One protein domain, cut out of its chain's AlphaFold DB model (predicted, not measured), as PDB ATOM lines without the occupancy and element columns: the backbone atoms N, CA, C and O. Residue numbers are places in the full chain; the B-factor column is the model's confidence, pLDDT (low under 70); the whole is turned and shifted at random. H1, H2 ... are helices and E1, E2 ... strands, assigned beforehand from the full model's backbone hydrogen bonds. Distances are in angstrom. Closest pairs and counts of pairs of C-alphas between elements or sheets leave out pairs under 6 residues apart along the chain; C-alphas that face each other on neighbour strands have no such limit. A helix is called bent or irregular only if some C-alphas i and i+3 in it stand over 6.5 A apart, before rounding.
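Overview. This is residues 59 to 178 of the 178 residues of a protein of Neosartorya fumigata (strain CEA10 / CBS 144.89 / FGSC A1163) (UniProt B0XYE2). A small sheet of three strands, E1 E3 E2, is covered on one face by the long helix H4, which runs along E3. Over the opposite face lie the short helix H1, beside the strands, and residues 98 to 102, which pass between the sheet and H3; H2 lies farther out beyond one end of H3. Fewer than half of the 120 printed residues, 49, are in named elements, in the order E1 H1 H2 H3 E2 E3 H4; the class is mixed, helices and strands, and the sheet is mixed too. The whole is compact, with a radius of gyration of the C-alphas of 13.3 A and spans of 37 by 34 by 21 A.

Arrangement. Start at E3, residues 154 to 158, the inner strand. E1, residues 73 to 76, is its parallel neighbour, with N 73 and O 154 2.8 A apart, within hydrogen-bond range. E2, residues 143 to 147, is its antiparallel neighbour and forms a hairpin with it; N 146 and O 155 are 2.8 A apart, within hydrogen-bond range. Look beside E1 for residues 60 to 61, in a short parallel pairing with its residues 73 to 74. H4, residues 161 to 175, is on the sheet over E3 at a height of 7.6 A, along the strands at 5 degrees on the local plane; its closest C-alphas to E3 are those of Val 167 and Gly 158, 6.0 A apart. H4 is irregular, with C-alphas 162 and 165 7.0 A apart. H1, residues 79 to 83, is on the opposite face, over none of the strands, but only just: 2 of its 5 C-alphas fall on E1. It only just touches H3, residues 121 to 129, with 3 pairs of C-alphas within 8 A; the closest are those of Ala 81 and Leu 121, 6.3 A. H2, residues 105 to 110, forms a helical hairpin with H3, opposite ways at a shallow tilt of 5 degrees; they only just touch, with 3 pairs within 8 A, the closest C-alphas being Arg 105 and Glu 122, 5.8 A. H3 and H4 are apart. In H2 and H3 every O i to N i+4 pair is within hydrogen-bond range, in H4 9 of 11, and in H1 0 of 1, beside 2 of 2 O i to N i+3 pairs.

Along the chain. Find C-alpha 73 at (13.856, 15.922, 94.269), where E1 begins; it runs 10.7 A. E3 spans 13.5 A and E2 13.4 A. H1 spans 7.9 A, H2 8.5 A and H3 12.0 A. H4 runs 22.1 A from C-alpha 161 at (15.367, 32.571, 97.660) to C-alpha 175 at (18.454, 15.648, 83.848).

Size, cuts and confidence. The C-alphas farthest apart, of Pro 115 and Gly 176, are 41.9 A apart. The printed part has no cut, and residue 178 is the chain's last. The long links are H1 to H2 and H3 to E2. Mean pLDDT of the printed part is 83.9; it is under 70 at residues 59 to 70, 138 to 139 and 177 to 178.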
ATOM      1  N   ALA A  59      10.745  15.279  86.621       52.91
ATOM      2  CA  ALA A  59      11.212  15.784  87.909       52.91
ATOM      3  C   ALA A  59      10.044  16.139  88.834       52.91
ATOM      4  O   ALA A  59       8.955  16.501  88.382       52.91
ATOM      5  N   VAL A  60      10.288  16.087  90.146       61.44
ATOM      6  CA  VAL A  60       9.403  16.708  91.135       61.44
ATOM      7  C   VAL A  60      10.140  17.903  91.721       61.44
ATOM      8  O   VAL A  60      10.979  17.772  92.611       61.44
ATOM      9  N   PHE A  61       9.820  19.083  91.195       64.94
ATOM     10  CA  PHE A  61      10.246  20.339  91.788       64.94
ATOM     11  C   PHE A  61       9.237  20.719  92.855       64.94
ATOM     12  O   PHE A  61       8.095  21.073  92.550       64.94
ATOM     13  N   TYR A  62       9.650  20.596  94.109       59.69
ATOM     14  CA  TYR A  62       8.784  20.919  95.212       59.69
ATOM     15  C   TYR A  62       9.281  22.189  95.867       59.69
ATOM     16  O   TYR A  62      10.266  22.221  96.605       59.69
ATOM     17  N   VAL A  63       8.506  23.244  95.679       58.62
ATOM     18  CA  VAL A  63       8.521  24.376  96.595       58.62
ATOM     19  C   VAL A  63       7.857  23.887  97.901       58.62
ATOM     20  O   VAL A  63       6.719  24.232  98.179       58.62
ATOM     21  N   GLY A  64       8.478  22.934  98.623       43.62
ATOM     22  CA  GLY A  64       7.896  22.323  99.835       43.62
ATOM     23  C   GLY A  64       7.302  20.910  99.819       43.62
ATOM     24  O   GLY A  64       6.141  20.836 100.192       43.62
ATOM     25  N   GLY A  65       8.012  19.786  99.535       34.88
ATOM     26  CA  GLY A  65       7.494  18.408  99.816       34.88
ATOM     27  C   GLY A  65       7.906  17.217  98.929       34.88
ATOM     28  O   GLY A  65       8.774  17.333  98.079       34.88
ATOM     29  N   ARG A  66       7.338  16.023  99.190       40.78
ATOM     30  CA  ARG A  66       7.864  14.686  98.792       40.78
ATOM     31  C   ARG A  66       7.959  14.415  97.278       40.78
ATOM     32  O   ARG A  66       6.987  14.613  96.555       40.78
ATOM     33  N   GLY A  67       9.086  13.845  96.835       42.84
ATOM     34  CA  GLY A  67       9.318  13.391  95.455       42.84
ATOM     35  C   GLY A  67       9.100  11.888  95.222       42.84
ATOM     36  O   GLY A  67       8.979  11.101  96.161       42.84
ATOM     37  N   ALA A  68       9.025  11.507  93.944       50.53
ATOM     38  CA  ALA A  68       8.867  10.128  93.476       50.53
ATOM     39  C   ALA A  68      10.231   9.449  93.225       50.53
ATOM     40  O   ALA A  68      11.235  10.118  92.990       50.53
ATOM     41  N   ALA A  69      10.262   8.113  93.267       55.84
ATOM     42  CA  ALA A  69      11.482   7.317  93.113       55.84
ATOM     43  C   ALA A  69      12.176   7.535  91.751       55.84
ATOM     44  O   ALA A  69      11.509   7.630  90.722       55.84
ATOM     45  N   GLY A  70      13.512   7.614  91.752       61.09
ATOM     46  CA  GLY A  70      14.370   7.753  90.565       61.09
ATOM     47  C   GLY A  70      14.431   9.151  89.939       61.09
ATOM     48  O   GLY A  70      15.296   9.405  89.108       61.09
ATOM     49  N   LYS A  71      13.548  10.069  90.341       73.69
ATOM     50  CA  LYS A  71      13.480  11.437  89.809       73.69
ATOM     51  C   LYS A  71      14.186  12.407  90.749       73.69
ATOM     52  O   LYS A  71      14.109  12.202  91.965       73.69
ATOM     53  N   PRO A  72      14.835  13.467  90.231       82.06
ATOM     54  CA  PRO A  72      15.408  14.489  91.089       82.06
ATOM     55  C   PRO A  72      14.323  15.104  91.977       82.06
ATOM     56  O   PRO A  72      13.229  15.448  91.514       82.06
ATOM     57  N   ILE A  73      14.647  15.225  93.261       86.62
ATOM     58  CA  ILE A  73      13.856  15.922  94.269       86.62
ATOM     59  C   ILE A  73      14.560  17.235  94.548       86.62
ATOM     60  O   ILE A  73      15.714  17.230  94.977       86.62
ATOM     61  N   ALA A  74      13.869  18.349  94.330       88.81
ATOM     62  CA  ALA A  74      14.454  19.661  94.545       88.81
ATOM     63  C   ALA A  74      13.577  20.572  95.407       88.81
ATOM     64  O   ALA A  74      12.359  20.591  95.228       88.81
ATOM     65  N   ALA A  75      14.203  21.317  96.326       89.12
ATOM     66  CA  ALA A  75      13.538  22.238  97.249       89.12
ATOM     67  C   ALA A  75      14.419  23.447  97.612       89.12
ATOM     68  O   ALA A  75      15.642  23.362  97.587       89.12
ATOM     69  N   VAL A  76      13.815  24.584  97.973       86.75
ATOM     70  CA  VAL A  76      14.542  25.820  98.327       86.75
ATOM     71  C   VAL A  76      13.879  26.554  99.498       86.75
ATOM     72  O   VAL A  76      12.664  26.441  99.668       86.75
ATOM     73  N   SER A  77      14.644  27.315 100.290       88.25
ATOM     74  CA  SER A  77      14.154  28.076 101.454       88.25
ATOM     75  C   SER A  77      13.504  27.157 102.490       88.25
ATOM     76  O   SER A  77      14.178  26.269 103.004       88.25
ATOM     77  N   HIS A  78      12.211  27.319 102.774       89.19
ATOM     78  CA  HIS A  78      11.456  26.434 103.659       89.19
ATOM     79  C   HIS A  78      10.941  25.167 102.969       89.19
ATOM     80  O   HIS A  78      10.372  24.285 103.608       89.19
ATOM     81  N   GLY A  79      11.178  25.026 101.663       84.00
ATOM     82  CA  GLY A  79      10.780  23.856 100.890       84.00
ATOM     83  C   GLY A  79      11.250  22.496 101.461       84.00
ATOM     84  O   GLY A  79      10.490  21.524 101.464       84.00
ATOM     85  N   PRO A  80      12.476  22.381 101.998       91.56
ATOM     86  CA  PRO A  80      12.939  21.161 102.653       91.56
ATOM     87  C   PRO A  80      12.086  20.717 103.857       91.56
ATOM     88  O   PRO A  80      12.109  19.536 104.198       91.56
ATOM     89  N   ALA A  81      11.274  21.595 104.465       88.06
ATOM     90  CA  ALA A  81      10.416  21.264 105.610       88.06
ATOM     91  C   ALA A  81       9.470  20.086 105.327       88.06
ATOM     92  O   ALA A  81       9.197  19.244 106.180       88.06
ATOM     93  N   ALA A  82       8.981  19.971 104.100       84.38
ATOM     94  CA  ALA A  82       8.061  18.900 103.748       84.38
ATOM     95  C   ALA A  82       8.776  17.593 103.346       84.38
ATOM     96  O   ALA A  82       8.121  16.588 103.051       84.38
ATOM     97  N   LEU A  83      10.113  17.581 103.407       88.94
ATOM     98  CA  LEU A  83      10.932  16.372 103.387       88.94
ATOM     99  C   LEU A  83      11.223  15.823 104.794       88.94
ATOM    100  O   LEU A  83      11.654  14.680 104.899       88.94
ATOM    101  N   LEU A  84      10.929  16.564 105.874       89.88
ATOM    102  CA  LEU A  84      11.272  16.167 107.252       89.88
ATOM    103  C   LEU A  84      10.682  14.821 107.670       89.88
ATOM    104  O   LEU A  84      11.339  14.017 108.323       89.88
ATOM    105  N   ASN A  85       9.447  14.557 107.253       86.25
ATOM    106  CA  ASN A  85       8.780  13.285 107.522       86.25
ATOM    107  C   ASN A  85       8.853  12.331 106.324       86.25
ATOM    108  O   ASN A  85       8.242  11.261 106.360       86.25
ATOM    109  N   ALA A  86       9.526  12.729 105.236       85.69
ATOM    110  CA  ALA A  86       9.586  11.965 104.002       85.69
ATOM    111  C   ALA A  86      10.362  10.669 104.186       85.69
ATOM    112  O   ALA A  86      11.503  10.690 104.627       85.69
ATOM    113  N   THR A  87       9.751   9.550 103.806       84.94
ATOM    114  CA  THR A  87      10.339   8.220 103.936       84.94
ATOM    115  C   THR A  87      10.271   7.457 102.621       84.94
ATOM    116  O   THR A  87       9.323   7.611 101.845       84.94
ATOM    117  N   ALA A  88      11.281   6.624 102.379       82.75
ATOM    118  CA  ALA A  88      11.253   5.591 101.353       82.75
ATOM    119  C   ALA A  88      10.227   4.498 101.732       82.75
ATOM    120  O   ALA A  88       9.830   4.415 102.899       82.75
ATOM    121  N   PRO A  89       9.828   3.604 100.804       79.06
ATOM    122  CA  PRO A  89       8.945   2.473 101.117       79.06
ATOM    123  C   PRO A  89       9.447   1.579 102.261       79.06
ATOM    124  O   PRO A  89       8.648   0.959 102.952       79.06
ATOM    125  N   SER A  90      10.763   1.550 102.492       84.06
ATOM    126  CA  SER A  90      11.394   0.855 103.620       84.06
ATOM    127  C   SER A  90      11.159   1.518 104.986       84.06
ATOM    128  O   SER A  90      11.558   0.962 106.003       84.06
ATOM    129  N   GLY A  91      10.560   2.711 105.028       85.00
ATOM    130  CA  GLY A  91      10.376   3.513 106.239       85.00
ATOM    131  C   GLY A  91      11.570   4.404 106.600       85.00
ATOM    132  O   GLY A  91      11.455   5.228 107.503       85.00
ATOM    133  N   VAL A  92      12.696   4.293 105.888       88.88
ATOM    134  CA  VAL A  92      13.889   5.130 106.111       88.88
ATOM    135  C   VAL A  92      13.620   6.565 105.657       88.88
ATOM    136  O   VAL A  92      13.080   6.766 104.570       88.88
ATOM    137  N   SER A  93      14.005   7.555 106.473       90.81
ATOM    138  CA  SER A  93      13.938   8.978 106.101       90.81
ATOM    139  C   SER A  93      14.703   9.231 104.803       90.81
ATOM    140  O   SER A  93      15.847   8.802 104.677       90.81
ATOM    141  N   LEU A  94      14.111   9.970 103.862       90.81
ATOM    142  CA  LEU A  94      14.770  10.332 102.602       90.81
ATOM    143  C   LEU A  94      16.018  11.188 102.822       90.81
ATOM    144  O   LEU A  94      16.900  11.199 101.967       90.81
ATOM    145  N   LEU A  95      16.085  11.899 103.946       95.12
ATOM    146  CA  LEU A  95      17.193  12.788 104.280       95.12
ATOM    147  C   LEU A  95      18.301  12.094 105.081       95.12
ATOM    148  O   LEU A  95      19.345  12.702 105.279       95.12
ATOM    149  N   ALA A  96      18.110  10.849 105.529       95.88
ATOM    150  CA  ALA A  96      19.071  10.171 106.399       95.88
ATOM    151  C   ALA A  96      20.473  10.096 105.766       95.88
ATOM    152  O   ALA A  96      20.646   9.521 104.693       95.88
ATOM    153  N   GLY A  97      21.479  10.671 106.435       95.88
ATOM    154  CA  GLY A  97      22.868  10.721 105.969       95.88
ATOM    155  C   GLY A  97      23.115  11.636 104.765       95.88
ATOM    156  O   GLY A  97      24.234  11.675 104.255       95.88
ATOM    157  N   ALA A  98      22.100  12.356 104.282       96.19
ATOM    158  CA  ALA A  98      22.223  13.244 103.140       96.19
ATOM    159  C   ALA A  98      22.709  14.632 103.574       96.19
ATOM    160  O   ALA A  98      22.205  15.202 104.540       96.19
ATOM    161  N   GLY A  99      23.611  15.225 102.787       97.75
ATOM    162  CA  GLY A  99      23.820  16.669 102.838       97.75
ATOM    163  C   GLY A  99      22.533  17.397 102.443       97.75
ATOM    164  O   GLY A  99      21.931  17.073 101.414       97.75
ATOM    165  N   VAL A 100      22.111  18.372 103.241       97.19
ATOM    166  CA  VAL A 100      20.880  19.134 103.016       97.19
ATOM    167  C   VAL A 100      21.075  20.597 103.395       97.19
ATOM    168  O   VAL A 100      21.872  20.932 104.261       97.19
ATOM    169  N   THR A 101      20.352  21.495 102.742       96.88
ATOM    170  CA  THR A 101      20.250  22.894 103.158       96.88
ATOM    171  C   THR A 101      18.801  23.362 103.075       96.88
ATOM    172  O   THR A 101      17.954  22.681 102.502       96.88
ATOM    173  N   GLY A 102      18.516  24.508 103.669       93.25
ATOM    174  CA  GLY A 102      17.210  25.152 103.787       93.25
ATOM    175  C   GLY A 102      17.378  26.433 104.595       93.25
ATOM    176  O   GLY A 102      18.484  26.686 105.069       93.25
ATOM    177  N   PHE A 103      16.323  27.227 104.748       91.25
ATOM    178  CA  PHE A 103      16.401  28.514 105.448       91.25
ATOM    179  C   PHE A 103      17.036  28.335 106.836       91.25
ATOM    180  O   PHE A 103      16.677  27.398 107.558       91.25
ATOM    181  N   SER A 104      18.048  29.144 107.149       93.12
ATOM    182  CA  SER A 104      18.828  28.967 108.375       93.12
ATOM    183  C   SER A 104      18.104  29.540 109.582       93.12
ATOM    184  O   SER A 104      17.260  30.427 109.453       93.12
ATOM    185  N   ARG A 105      18.475  29.073 110.776       92.25
ATOM    186  CA  ARG A 105      17.956  29.628 112.031       92.25
ATOM    187  C   ARG A 105      18.204  31.132 112.105       92.25
ATOM    188  O   ARG A 105      17.311  31.887 112.466       92.25
ATOM    189  N   GLU A 106      19.403  31.575 111.728       90.69
ATOM    190  CA  GLU A 106      19.735  33.001 111.727       90.69
ATOM    191  C   GLU A 106      18.862  33.798 110.750       90.69
ATOM    192  O   GLU A 106      18.512  34.940 111.041       90.69
ATOM    193  N   GLU A 107      18.497  33.214 109.607       87.81
ATOM    194  CA  GLU A 107      17.583  33.839 108.649       87.81
ATOM    195  C   GLU A 107      16.138  33.885 109.191       87.81
ATOM    196  O   GLU A 107      15.482  34.920 109.065       87.81
ATOM    197  N   GLU A 108      15.654  32.818 109.843       87.25
ATOM    198  CA  GLU A 108      14.343  32.774 110.521       87.25
ATOM    199  C   GLU A 108      14.247  33.824 111.643       87.25
ATOM    200  O   GLU A 108      13.241  34.535 111.750       87.25
ATOM    201  N   ASP A 109      15.303  33.953 112.452       88.69
ATOM    202  CA  ASP A 109      15.402  34.922 113.546       88.69
ATOM    203  C   ASP A 109      15.462  36.361 113.014       88.69
ATOM    204  O   ASP A 109      14.707  37.225 113.467       88.69
ATOM    205  N   ALA A 110      16.313  36.626 112.015       86.38
ATOM    206  CA  ALA A 110      16.450  37.951 111.408       86.38
ATOM    207  C   ALA A 110      15.166  38.413 110.700       86.38
ATOM    208  O   ALA A 110      14.872  39.608 110.674       86.38
ATOM    209  N   ALA A 111      14.386  37.475 110.155       79.75
ATOM    210  CA  ALA A 111      13.086  37.747 109.552       79.75
ATOM    211  C   ALA A 111      11.938  37.846 110.580       79.75
ATOM    212  O   ALA A 111      10.803  38.127 110.197       79.75
ATOM    213  N   GLY A 112      12.201  37.605 111.871       83.62
ATOM    214  CA  GLY A 112      11.184  37.611 112.924       83.62
ATOM    215  C   GLY A 112      10.159  36.478 112.802       83.62
ATOM    216  O   GLY A 112       9.060  36.583 113.346       83.62
ATOM    217  N   MET A 113      10.495  35.402 112.085       79.19
ATOM    218  CA  MET A 113       9.594  34.278 111.811       79.19
ATOM    219  C   MET A 113       9.574  33.251 112.945       79.19
ATOM    220  O   MET A 113       8.563  32.576 113.127       79.19
ATOM    221  N   ALA A 114      10.648  33.156 113.735       78.50
ATOM    222  CA  ALA A 114      10.818  32.121 114.757       78.50
ATOM    223  C   ALA A 114       9.612  31.924 115.709       78.50
ATOM    224  O   ALA A 114       9.259  30.772 115.960       78.50
ATOM    225  N   PRO A 115       8.910  32.971 116.200       82.50
ATOM    226  CA  PRO A 115       7.741  32.786 117.070       82.50
ATOM    227  C   PRO A 115       6.496  32.237 116.355       82.50
ATOM    228  O   PRO A 115       5.584  31.742 117.014       82.50
ATOM    229  N   ALA A 116       6.423  32.373 115.029       79.62
ATOM    230  CA  ALA A 116       5.284  31.959 114.211       79.62
ATOM    231  C   ALA A 116       5.462  30.561 113.598       79.62
ATOM    232  O   ALA A 116       4.489  29.966 113.129       79.62
ATOM    233  N   LEU A 117       6.689  30.036 113.584       80.44
ATOM    234  CA  LEU A 117       6.990  28.727 113.023       80.44
ATOM    235  C   LEU A 117       6.727  27.614 114.055       80.44
ATOM    236  O   LEU A 117       7.102  27.744 115.219       80.44
ATOM    237  N   PRO A 118       6.120  26.484 113.650       86.44
ATOM    238  CA  PRO A 118       5.860  25.358 114.555       86.44
ATOM    239  C   PRO A 118       7.140  24.624 114.991       86.44
ATOM    240  O   PRO A 118       7.115  23.855 115.949       86.44
ATOM    241  N   PHE A 119       8.239  24.828 114.266       91.50
ATOM    242  CA  PHE A 119       9.578  24.315 114.533       91.50
ATOM    243  C   PHE A 119      10.592  25.156 113.746       91.50
ATOM    244  O   PHE A 119      10.229  25.790 112.758       91.50
ATOM    245  N   GLN A 120      11.863  25.119 114.150       93.25
ATOM    246  CA  GLN A 120      12.960  25.734 113.393       93.25
ATOM    247  C   GLN A 120      13.461  24.773 112.321       93.25
ATOM    248  O   GLN A 120      13.788  23.618 112.629       93.25
ATOM    249  N   LEU A 121      13.550  25.235 111.077       92.88
ATOM    250  CA  LEU A 121      13.840  24.362 109.949       92.88
ATOM    251  C   LEU A 121      15.240  23.749 110.016       92.88
ATOM    252  O   LEU A 121      15.378  22.538 109.856       92.88
ATOM    253  N   GLU A 122      16.263  24.564 110.277       95.50
ATOM    254  CA  GLU A 122      17.654  24.107 110.400       95.50
ATOM    255  C   GLU A 122      17.784  22.988 111.444       95.50
ATOM    256  O   GLU A 122      18.386  21.951 111.171       95.50
ATOM    257  N   THR A 123      17.149  23.156 112.608       96.50
ATOM    258  CA  THR A 123      17.163  22.164 113.695       96.50
ATOM    259  C   THR A 123      16.590  20.823 113.245       96.50
ATOM    260  O   THR A 123      17.176  19.769 113.504       96.50
ATOM    261  N   GLU A 124      15.443  20.842 112.568       96.62
ATOM    262  CA  GLU A 124      14.800  19.612 112.114       96.62
ATOM    263  C   GLU A 124      15.565  18.956 110.964       96.62
ATOM    264  O   GLU A 124      15.702  17.733 110.960       96.62
ATOM    265  N   LEU A 125      16.113  19.739 110.029       97.00
ATOM    266  CA  LEU A 125      16.947  19.224 108.941       97.00
ATOM    267  C   LEU A 125      18.213  18.557 109.473       97.00
ATOM    268  O   LEU A 125      18.544  17.457 109.032       97.00
ATOM    269  N   GLU A 126      18.875  19.169 110.452       97.56
ATOM    270  CA  GLU A 126      20.036  18.595 111.133       97.56
ATOM    271  C   GLU A 126      19.676  17.256 111.794       97.56
ATOM    272  O   GLU A 126      20.353  16.242 111.595       97.56
ATOM    273  N   ARG A 127      18.539  17.210 112.502       96.94
ATOM    274  CA  ARG A 127      18.050  16.007 113.185       96.94
ATOM    275  C   ARG A 127      17.760  14.856 112.220       96.94
ATOM    276  O   ARG A 127      18.179  13.730 112.476       96.94
ATOM    277  N   VAL A 128      17.014  15.101 111.141       95.69
ATOM    278  CA  VAL A 128      16.582  14.029 110.218       95.69
ATOM    279  C   VAL A 128      17.668  13.597 109.240       95.69
ATOM    280  O   VAL A 128      17.599  12.476 108.732       95.69
ATOM    281  N   SER A 129      18.650  14.462 108.976       96.62
ATOM    282  CA  SER A 129      19.821  14.123 108.164       96.62
ATOM    283  C   SER A 129      20.932  13.443 108.954       96.62
ATOM    284  O   SER A 129      21.755  12.748 108.363       96.62
ATOM    285  N   GLY A 130      20.927  13.565 110.285       96.38
ATOM    286  CA  GLY A 130      21.978  13.021 111.142       96.38
ATOM    287  C   GLY A 130      23.232  13.896 111.160       96.38
ATOM    288  O   GLY A 130      24.337  13.360 111.159       96.38
ATOM    289  N   GLY A 131      23.063  15.221 111.163       95.94
ATOM    290  CA  GLY A 131      24.173  16.182 111.156       95.94
ATOM    291  C   GLY A 131      24.580  16.676 109.764       95.94
ATOM    292  O   GLY A 131      25.725  17.064 109.553       95.94
ATOM    293  N   GLY A 132      23.692  16.544 108.776       96.62
ATOM    294  CA  GLY A 132      23.974  16.829 107.370       96.62
ATOM    295  C   GLY A 132      23.582  18.234 106.914       96.62
ATOM    296  O   GLY A 132      23.643  18.495 105.709       96.62
ATOM    297  N   TYR A 133      23.143  19.127 107.807       97.56
ATOM    298  CA  TYR A 133      22.753  20.473 107.407       97.56
ATOM    299  C   TYR A 133      23.982  21.313 107.038       97.56
ATOM    300  O   TYR A 133      24.973  21.383 107.762       97.56
ATOM    301  N   VAL A 134      23.916  21.989 105.891       96.81
ATOM    302  CA  VAL A 134      24.980  22.863 105.395       96.81
ATOM    303  C   VAL A 134      24.402  24.239 105.103       96.81
ATOM    304  O   VAL A 134      23.449  24.358 104.336       96.81
ATOM    305  N   LYS A 135      25.025  25.291 105.630       95.00
ATOM    306  CA  LYS A 135      24.677  26.687 105.329       95.00
ATOM    307  C   LYS A 135      25.855  27.472 104.766       95.00
ATOM    308  O   LYS A 135      26.992  27.005 104.780       95.00
ATOM    309  N   ALA A 136      25.569  28.637 104.201       91.38
ATOM    310  CA  ALA A 136      26.574  29.634 103.861       91.38
ATOM    311  C   ALA A 136      27.124  30.313 105.131       91.38
ATOM    312  O   ALA A 136      26.377  30.566 106.073       91.38
ATOM    313  N   ASP A 137      28.416  30.659 105.131       77.81
ATOM    314  CA  ASP A 137      29.095  31.278 106.285       77.81
ATOM    315  C   ASP A 137      28.630  32.723 106.580       77.81
ATOM    316  O   ASP A 137      28.823  33.231 107.684       77.81
ATOM    317  N   ARG A 138      28.037  33.417 105.593       63.88
ATOM    318  CA  ARG A 138      27.376  34.737 105.699       63.88
ATOM    319  C   ARG A 138      26.202  34.784 104.717       63.88
ATOM    320  O   ARG A 138      26.230  34.019 103.758       63.88
ATOM    321  N   SER A 139      25.227  35.685 104.938       62.53
ATOM    322  CA  SER A 139      24.042  35.892 104.076       62.53
ATOM    323  C   SER A 139      24.411  35.765 102.595       62.53
ATOM    324  O   SER A 139      25.104  36.610 102.028       62.53
ATOM    325  N   GLY A 140      24.057  34.624 102.014       72.88
ATOM    326  CA  GLY A 140      24.647  34.157 100.773       72.88
ATOM    327  C   GLY A 140      23.914  32.936 100.248       72.88
ATOM    328  O   GLY A 140      23.130  32.299 100.949       72.88
ATOM    329  N   THR A 141      24.141  32.623  98.980       85.31
ATOM    330  CA  THR A 141      23.482  31.505  98.309       85.31
ATOM    331  C   THR A 141      24.197  30.202  98.630       85.31
ATOM    332  O   THR A 141      25.403  30.080  98.397       85.31
ATOM    333  N   LYS A 142      23.454  29.191  99.067       94.69
ATOM    334  CA  LYS A 142      23.949  27.818  99.196       94.69
ATOM    335  C   LYS A 142      23.033  26.854  98.461       94.69
ATOM    336  O   LYS A 142      21.816  26.914  98.625       94.69
ATOM    337  N   VAL A 143      23.637  25.981  97.659       95.12
ATOM    338  CA  VAL A 143      22.989  24.825  97.036       95.12
ATOM    339  C   VAL A 143      23.751  23.580  97.466       95.12
ATOM    340  O   VAL A 143      24.983  23.590  97.516       95.12
ATOM    341  N   VAL A 144      23.019  22.529  97.810       97.12
ATOM    342  CA  VAL A 144      23.559  21.222  98.177       97.12
ATOM    343  C   VAL A 144      22.935  20.181  97.265       97.12
ATOM    344  O   VAL A 144      21.712  20.061  97.203       97.12
ATOM    345  N   VAL A 145      23.790  19.431  96.572       96.25
ATOM    346  CA  VAL A 145      23.403  18.251  95.798       96.25
ATOM    347  C   VAL A 145      23.851  17.021  96.575       96.25
ATOM    348  O   VAL A 145      25.002  16.919  96.991       96.25
ATOM    349  N   SER A 146      22.922  16.105  96.794       95.81
ATOM    350  CA  SER A 146      23.098  14.877  97.553       95.81
ATOM    351  C   SER A 146      22.254  13.769  96.919       95.81
ATOM    352  O   SER A 146      21.716  13.918  95.821       95.81
ATOM    353  N   THR A 147      22.137  12.634  97.596       92.81
ATOM    354  CA  THR A 147      21.276  11.520  97.198       92.81
ATOM    355  C   THR A 147      20.339  11.181  98.345       92.81
ATOM    356  O   THR A 147      20.761  11.100  99.496       92.81
ATOM    357  N   THR A 148      19.057  10.974  98.047       89.25
ATOM    358  CA  THR A 148      18.086  10.537  99.052       89.25
ATOM    359  C   THR A 148      18.390   9.118  99.522       89.25
ATOM    360  O   THR A 148      18.579   8.220  98.690       89.25
ATOM    361  N   ALA A 149      18.314   8.875 100.825       88.31
ATOM    362  CA  ALA A 149      18.396   7.523 101.357       88.31
ATOM    363  C   ALA A 149      17.187   6.673 100.926       88.31
ATOM    364  O   ALA A 149      16.046   7.134 100.876       88.31
ATOM    365  N   GLY A 150      17.445   5.409 100.585       84.00
ATOM    366  CA  GLY A 150      16.424   4.411 100.247       84.00
ATOM    367  C   GLY A 150      15.775   4.542  98.863       84.00
ATOM    368  O   GLY A 150      15.308   3.533  98.343       84.00
ATOM    369  N   LEU A 151      15.756   5.732  98.248       80.50
ATOM    370  CA  LEU A 151      15.288   5.918  96.864       80.50
ATOM    371  C   LEU A 151      16.424   6.046  95.847       80.50
ATOM    372  O   LEU A 151      16.177   5.875  94.656       80.50
ATOM    373  N   CYS A 152      17.641   6.370  96.299       84.38
ATOM    374  CA  CYS A 152      18.785   6.667  95.433       84.38
ATOM    375  C   CYS A 152      18.494   7.761  94.383       84.38
ATOM    376  O   CYS A 152      19.134   7.807  93.335       84.38
ATOM    377  N   SER A 153      17.527   8.641  94.659       85.31
ATOM    378  CA  SER A 153      17.206   9.793  93.822       85.31
ATOM    379  C   SER A 153      18.171  10.950  94.095       85.31
ATOM    380  O   SER A 153      18.540  11.170  95.254       85.31
ATOM    381  N   PRO A 154      18.515  11.759  93.081       90.75
ATOM    382  CA  PRO A 154      19.191  13.032  93.297       90.75
ATOM    383  C   PRO A 154      18.366  13.942  94.216       90.75
ATOM    384  O   PRO A 154      17.167  14.130  94.001       90.75
ATOM    385  N   LEU A 155      19.007  14.508  95.235       93.00
ATOM    386  CA  LEU A 155      18.429  15.477  96.162       93.00
ATOM    387  C   LEU A 155      19.130  16.819  95.966       93.00
ATOM    388  O   LEU A 155      20.336  16.913  96.165       93.00
ATOM    389  N   ILE A 156      18.385  17.859  95.611       94.75
ATOM    390  CA  ILE A 156      18.920  19.193  95.338       94.75
ATOM    391  C   ILE A 156      18.232  20.177  96.279       94.75
ATOM    392  O   ILE A 156      17.030  20.404  96.191       94.75
ATOM    393  N   THR A 157      18.973  20.783  97.195       95.19
ATOM    394  CA  THR A 157      18.400  21.742  98.146       95.19
ATOM    395  C   THR A 157      19.081  23.096  98.071       95.19
ATOM    396  O   THR A 157      20.283  23.176  97.837       95.19
ATOM    397  N   GLY A 158      18.309  24.169  98.232       93.38
ATOM    398  CA  GLY A 158      18.794  25.546  98.259       93.38
ATOM    399  C   GLY A 158      18.425  26.253  99.562       93.38
ATOM    400  O   GLY A 158      17.292  26.149 100.021       93.38
ATOM    401  N   GLN A 159      19.367  26.991 100.144       91.81
ATOM    402  CA  GLN A 159      19.187  27.620 101.452       91.81
ATOM    403  C   GLN A 159      18.095  28.695 101.467       91.81
ATOM    404  O   GLN A 159      17.222  28.663 102.319       91.81
ATOM    405  N   ASN A 160      18.112  29.642 100.532       84.00
ATOM    406  CA  ASN A 160      17.250  30.828 100.566       84.00
ATOM    407  C   ASN A 160      16.767  31.200  99.151       84.00
ATOM    408  O   ASN A 160      17.176  30.544  98.188       84.00
ATOM    409  N   PRO A 161      15.885  32.206  98.982       80.12
ATOM    410  CA  PRO A 161      15.367  32.571  97.660       80.12
ATOM    411  C   PRO A 161      16.460  32.843  96.619       80.12
ATOM    412  O   PRO A 161      16.336  32.416  95.473       80.12
ATOM    413  N   ALA A 162      17.578  33.448  97.027       79.44
ATOM    414  CA  ALA A 162      18.707  33.711  96.140       79.44
ATOM    415  C   ALA A 162      19.391  32.420  95.625       79.44
ATOM    416  O   ALA A 162      20.016  32.428  94.564       79.44
ATOM    417  N   SER A 163      19.231  31.281  96.308       83.75
ATOM    418  CA  SER A 163      19.712  29.973  95.842       83.75
ATOM    419  C   SER A 163      18.877  29.356  94.711       83.75
ATOM    420  O   SER A 163      19.323  28.374  94.113       83.75
ATOM    421  N   ALA A 164      17.688  29.882  94.390       79.31
ATOM    422  CA  ALA A 164      16.758  29.252  93.443       79.31
ATOM    423  C   ALA A 164      17.364  29.048  92.043       79.31
ATOM    424  O   ALA A 164      17.238  27.968  91.465       79.31
ATOM    425  N   ALA A 165      18.097  30.040  91.528       78.19
ATOM    426  CA  ALA A 165      18.774  29.934  90.233       78.19
ATOM    427  C   ALA A 165      19.866  28.849  90.224       78.19
ATOM    428  O   ALA A 165      20.110  28.211  89.200       78.19
ATOM    429  N   GLY A 166      20.534  28.631  91.360       83.06
ATOM    430  CA  GLY A 166      21.505  27.551  91.513       83.06
ATOM    431  C   GLY A 166      20.832  26.180  91.535       83.06
ATOM    432  O   GLY A 166      21.274  25.283  90.828       83.06
ATOM    433  N   VAL A 167      19.724  26.040  92.266       84.69
ATOM    434  CA  VAL A 167      18.920  24.805  92.286       84.69
ATOM    435  C   VAL A 167      18.429  24.446  90.882       84.69
ATOM    436  O   VAL A 167      18.566  23.298  90.473       84.69
ATOM    437  N   ALA A 168      17.917  25.417  90.119       79.69
ATOM    438  CA  ALA A 168      17.458  25.192  88.748       79.69
ATOM    439  C   ALA A 168      18.576  24.667  87.830       79.69
ATOM    440  O   ALA A 168      18.359  23.714  87.086       79.69
ATOM    441  N   ARG A 169      19.786  25.239  87.930       84.38
ATOM    442  CA  ARG A 169      20.961  24.759  87.186       84.38
ATOM    443  C   ARG A 169      21.329  23.318  87.539       84.38
ATOM    444  O   ARG A 169      21.611  22.533  86.645       84.38
ATOM    445  N   GLU A 170      21.285  22.949  88.818       88.94
ATOM    446  CA  GLU A 170      21.557  21.564  89.222       88.94
ATOM    447  C   GLU A 170      20.484  20.584  88.731       88.94
ATOM    448  O   GLU A 170      20.810  19.454  88.375       88.94
ATOM    449  N   ILE A 171      19.215  21.002  88.661       83.12
ATOM    450  CA  ILE A 171      18.146  20.165  88.094       83.12
ATOM    451  C   ILE A 171      18.439  19.863  86.621       83.12
ATOM    452  O   ILE A 171      18.387  18.699  86.231       83.12
ATOM    453  N   LEU A 172      18.777  20.880  85.818       77.88
ATOM    454  CA  LEU A 172      19.099  20.700  84.396       77.88
ATOM    455  C   LEU A 172      20.283  19.749  84.201       77.88
ATOM    456  O   LEU A 172      20.181  18.803  83.418       77.88
ATOM    457  N   ARG A 173      21.346  19.924  84.992       83.38
ATOM    458  CA  ARG A 173      22.518  19.046  84.964       83.38
ATOM    459  C   ARG A 173      22.166  17.594  85.264       83.38
ATOM    460  O   ARG A 173      22.593  16.693  84.549       83.38
ATOM    461  N   VAL A 174      21.386  17.357  86.318       81.19
ATOM    462  CA  VAL A 174      20.985  16.003  86.731       81.19
ATOM    463  C   VAL A 174      20.065  15.339  85.700       81.19
ATOM    464  O   VAL A 174      20.081  14.117  85.570       81.19
ATOM    465  N   LEU A 175      19.294  16.128  84.947       77.12
ATOM    466  CA  LEU A 175      18.454  15.648  83.848       77.12
ATOM    467  C   LEU A 175      19.211  15.496  82.514       77.12
ATOM    468  O   LEU A 175      18.659  14.926  81.576       77.12
ATOM    469  N   GLY A 176      20.458  15.970  82.414       75.69
ATOM    470  CA  GLY A 176      21.239  15.939  81.173       75.69
ATOM    471  C   GLY A 176      20.765  16.950  80.123       75.69
ATOM    472  O   GLY A 176      20.870  16.682  78.929       75.69
ATOM    473  N   CYS A 177      20.219  18.086  80.562       67.62
ATOM    474  CA  CYS A 177      19.650  19.136  79.710       67.62
ATOM    475  C   CYS A 177      20.493  20.429  79.675       67.62
ATOM    476  O   CYS A 177      19.932  21.490  79.402       67.62
ATOM    477  N   ASP A 178      21.788  20.344  80.000       54.03
ATOM    478  CA  ASP A 178      22.731  21.481  79.984       54.03
ATOM    479  C   ASP A 178      23.002  22.024  78.565       54.03
ATOM    480  O   ASP A 178      23.123  21.211  77.616       54.03
TER     481      ASP A 178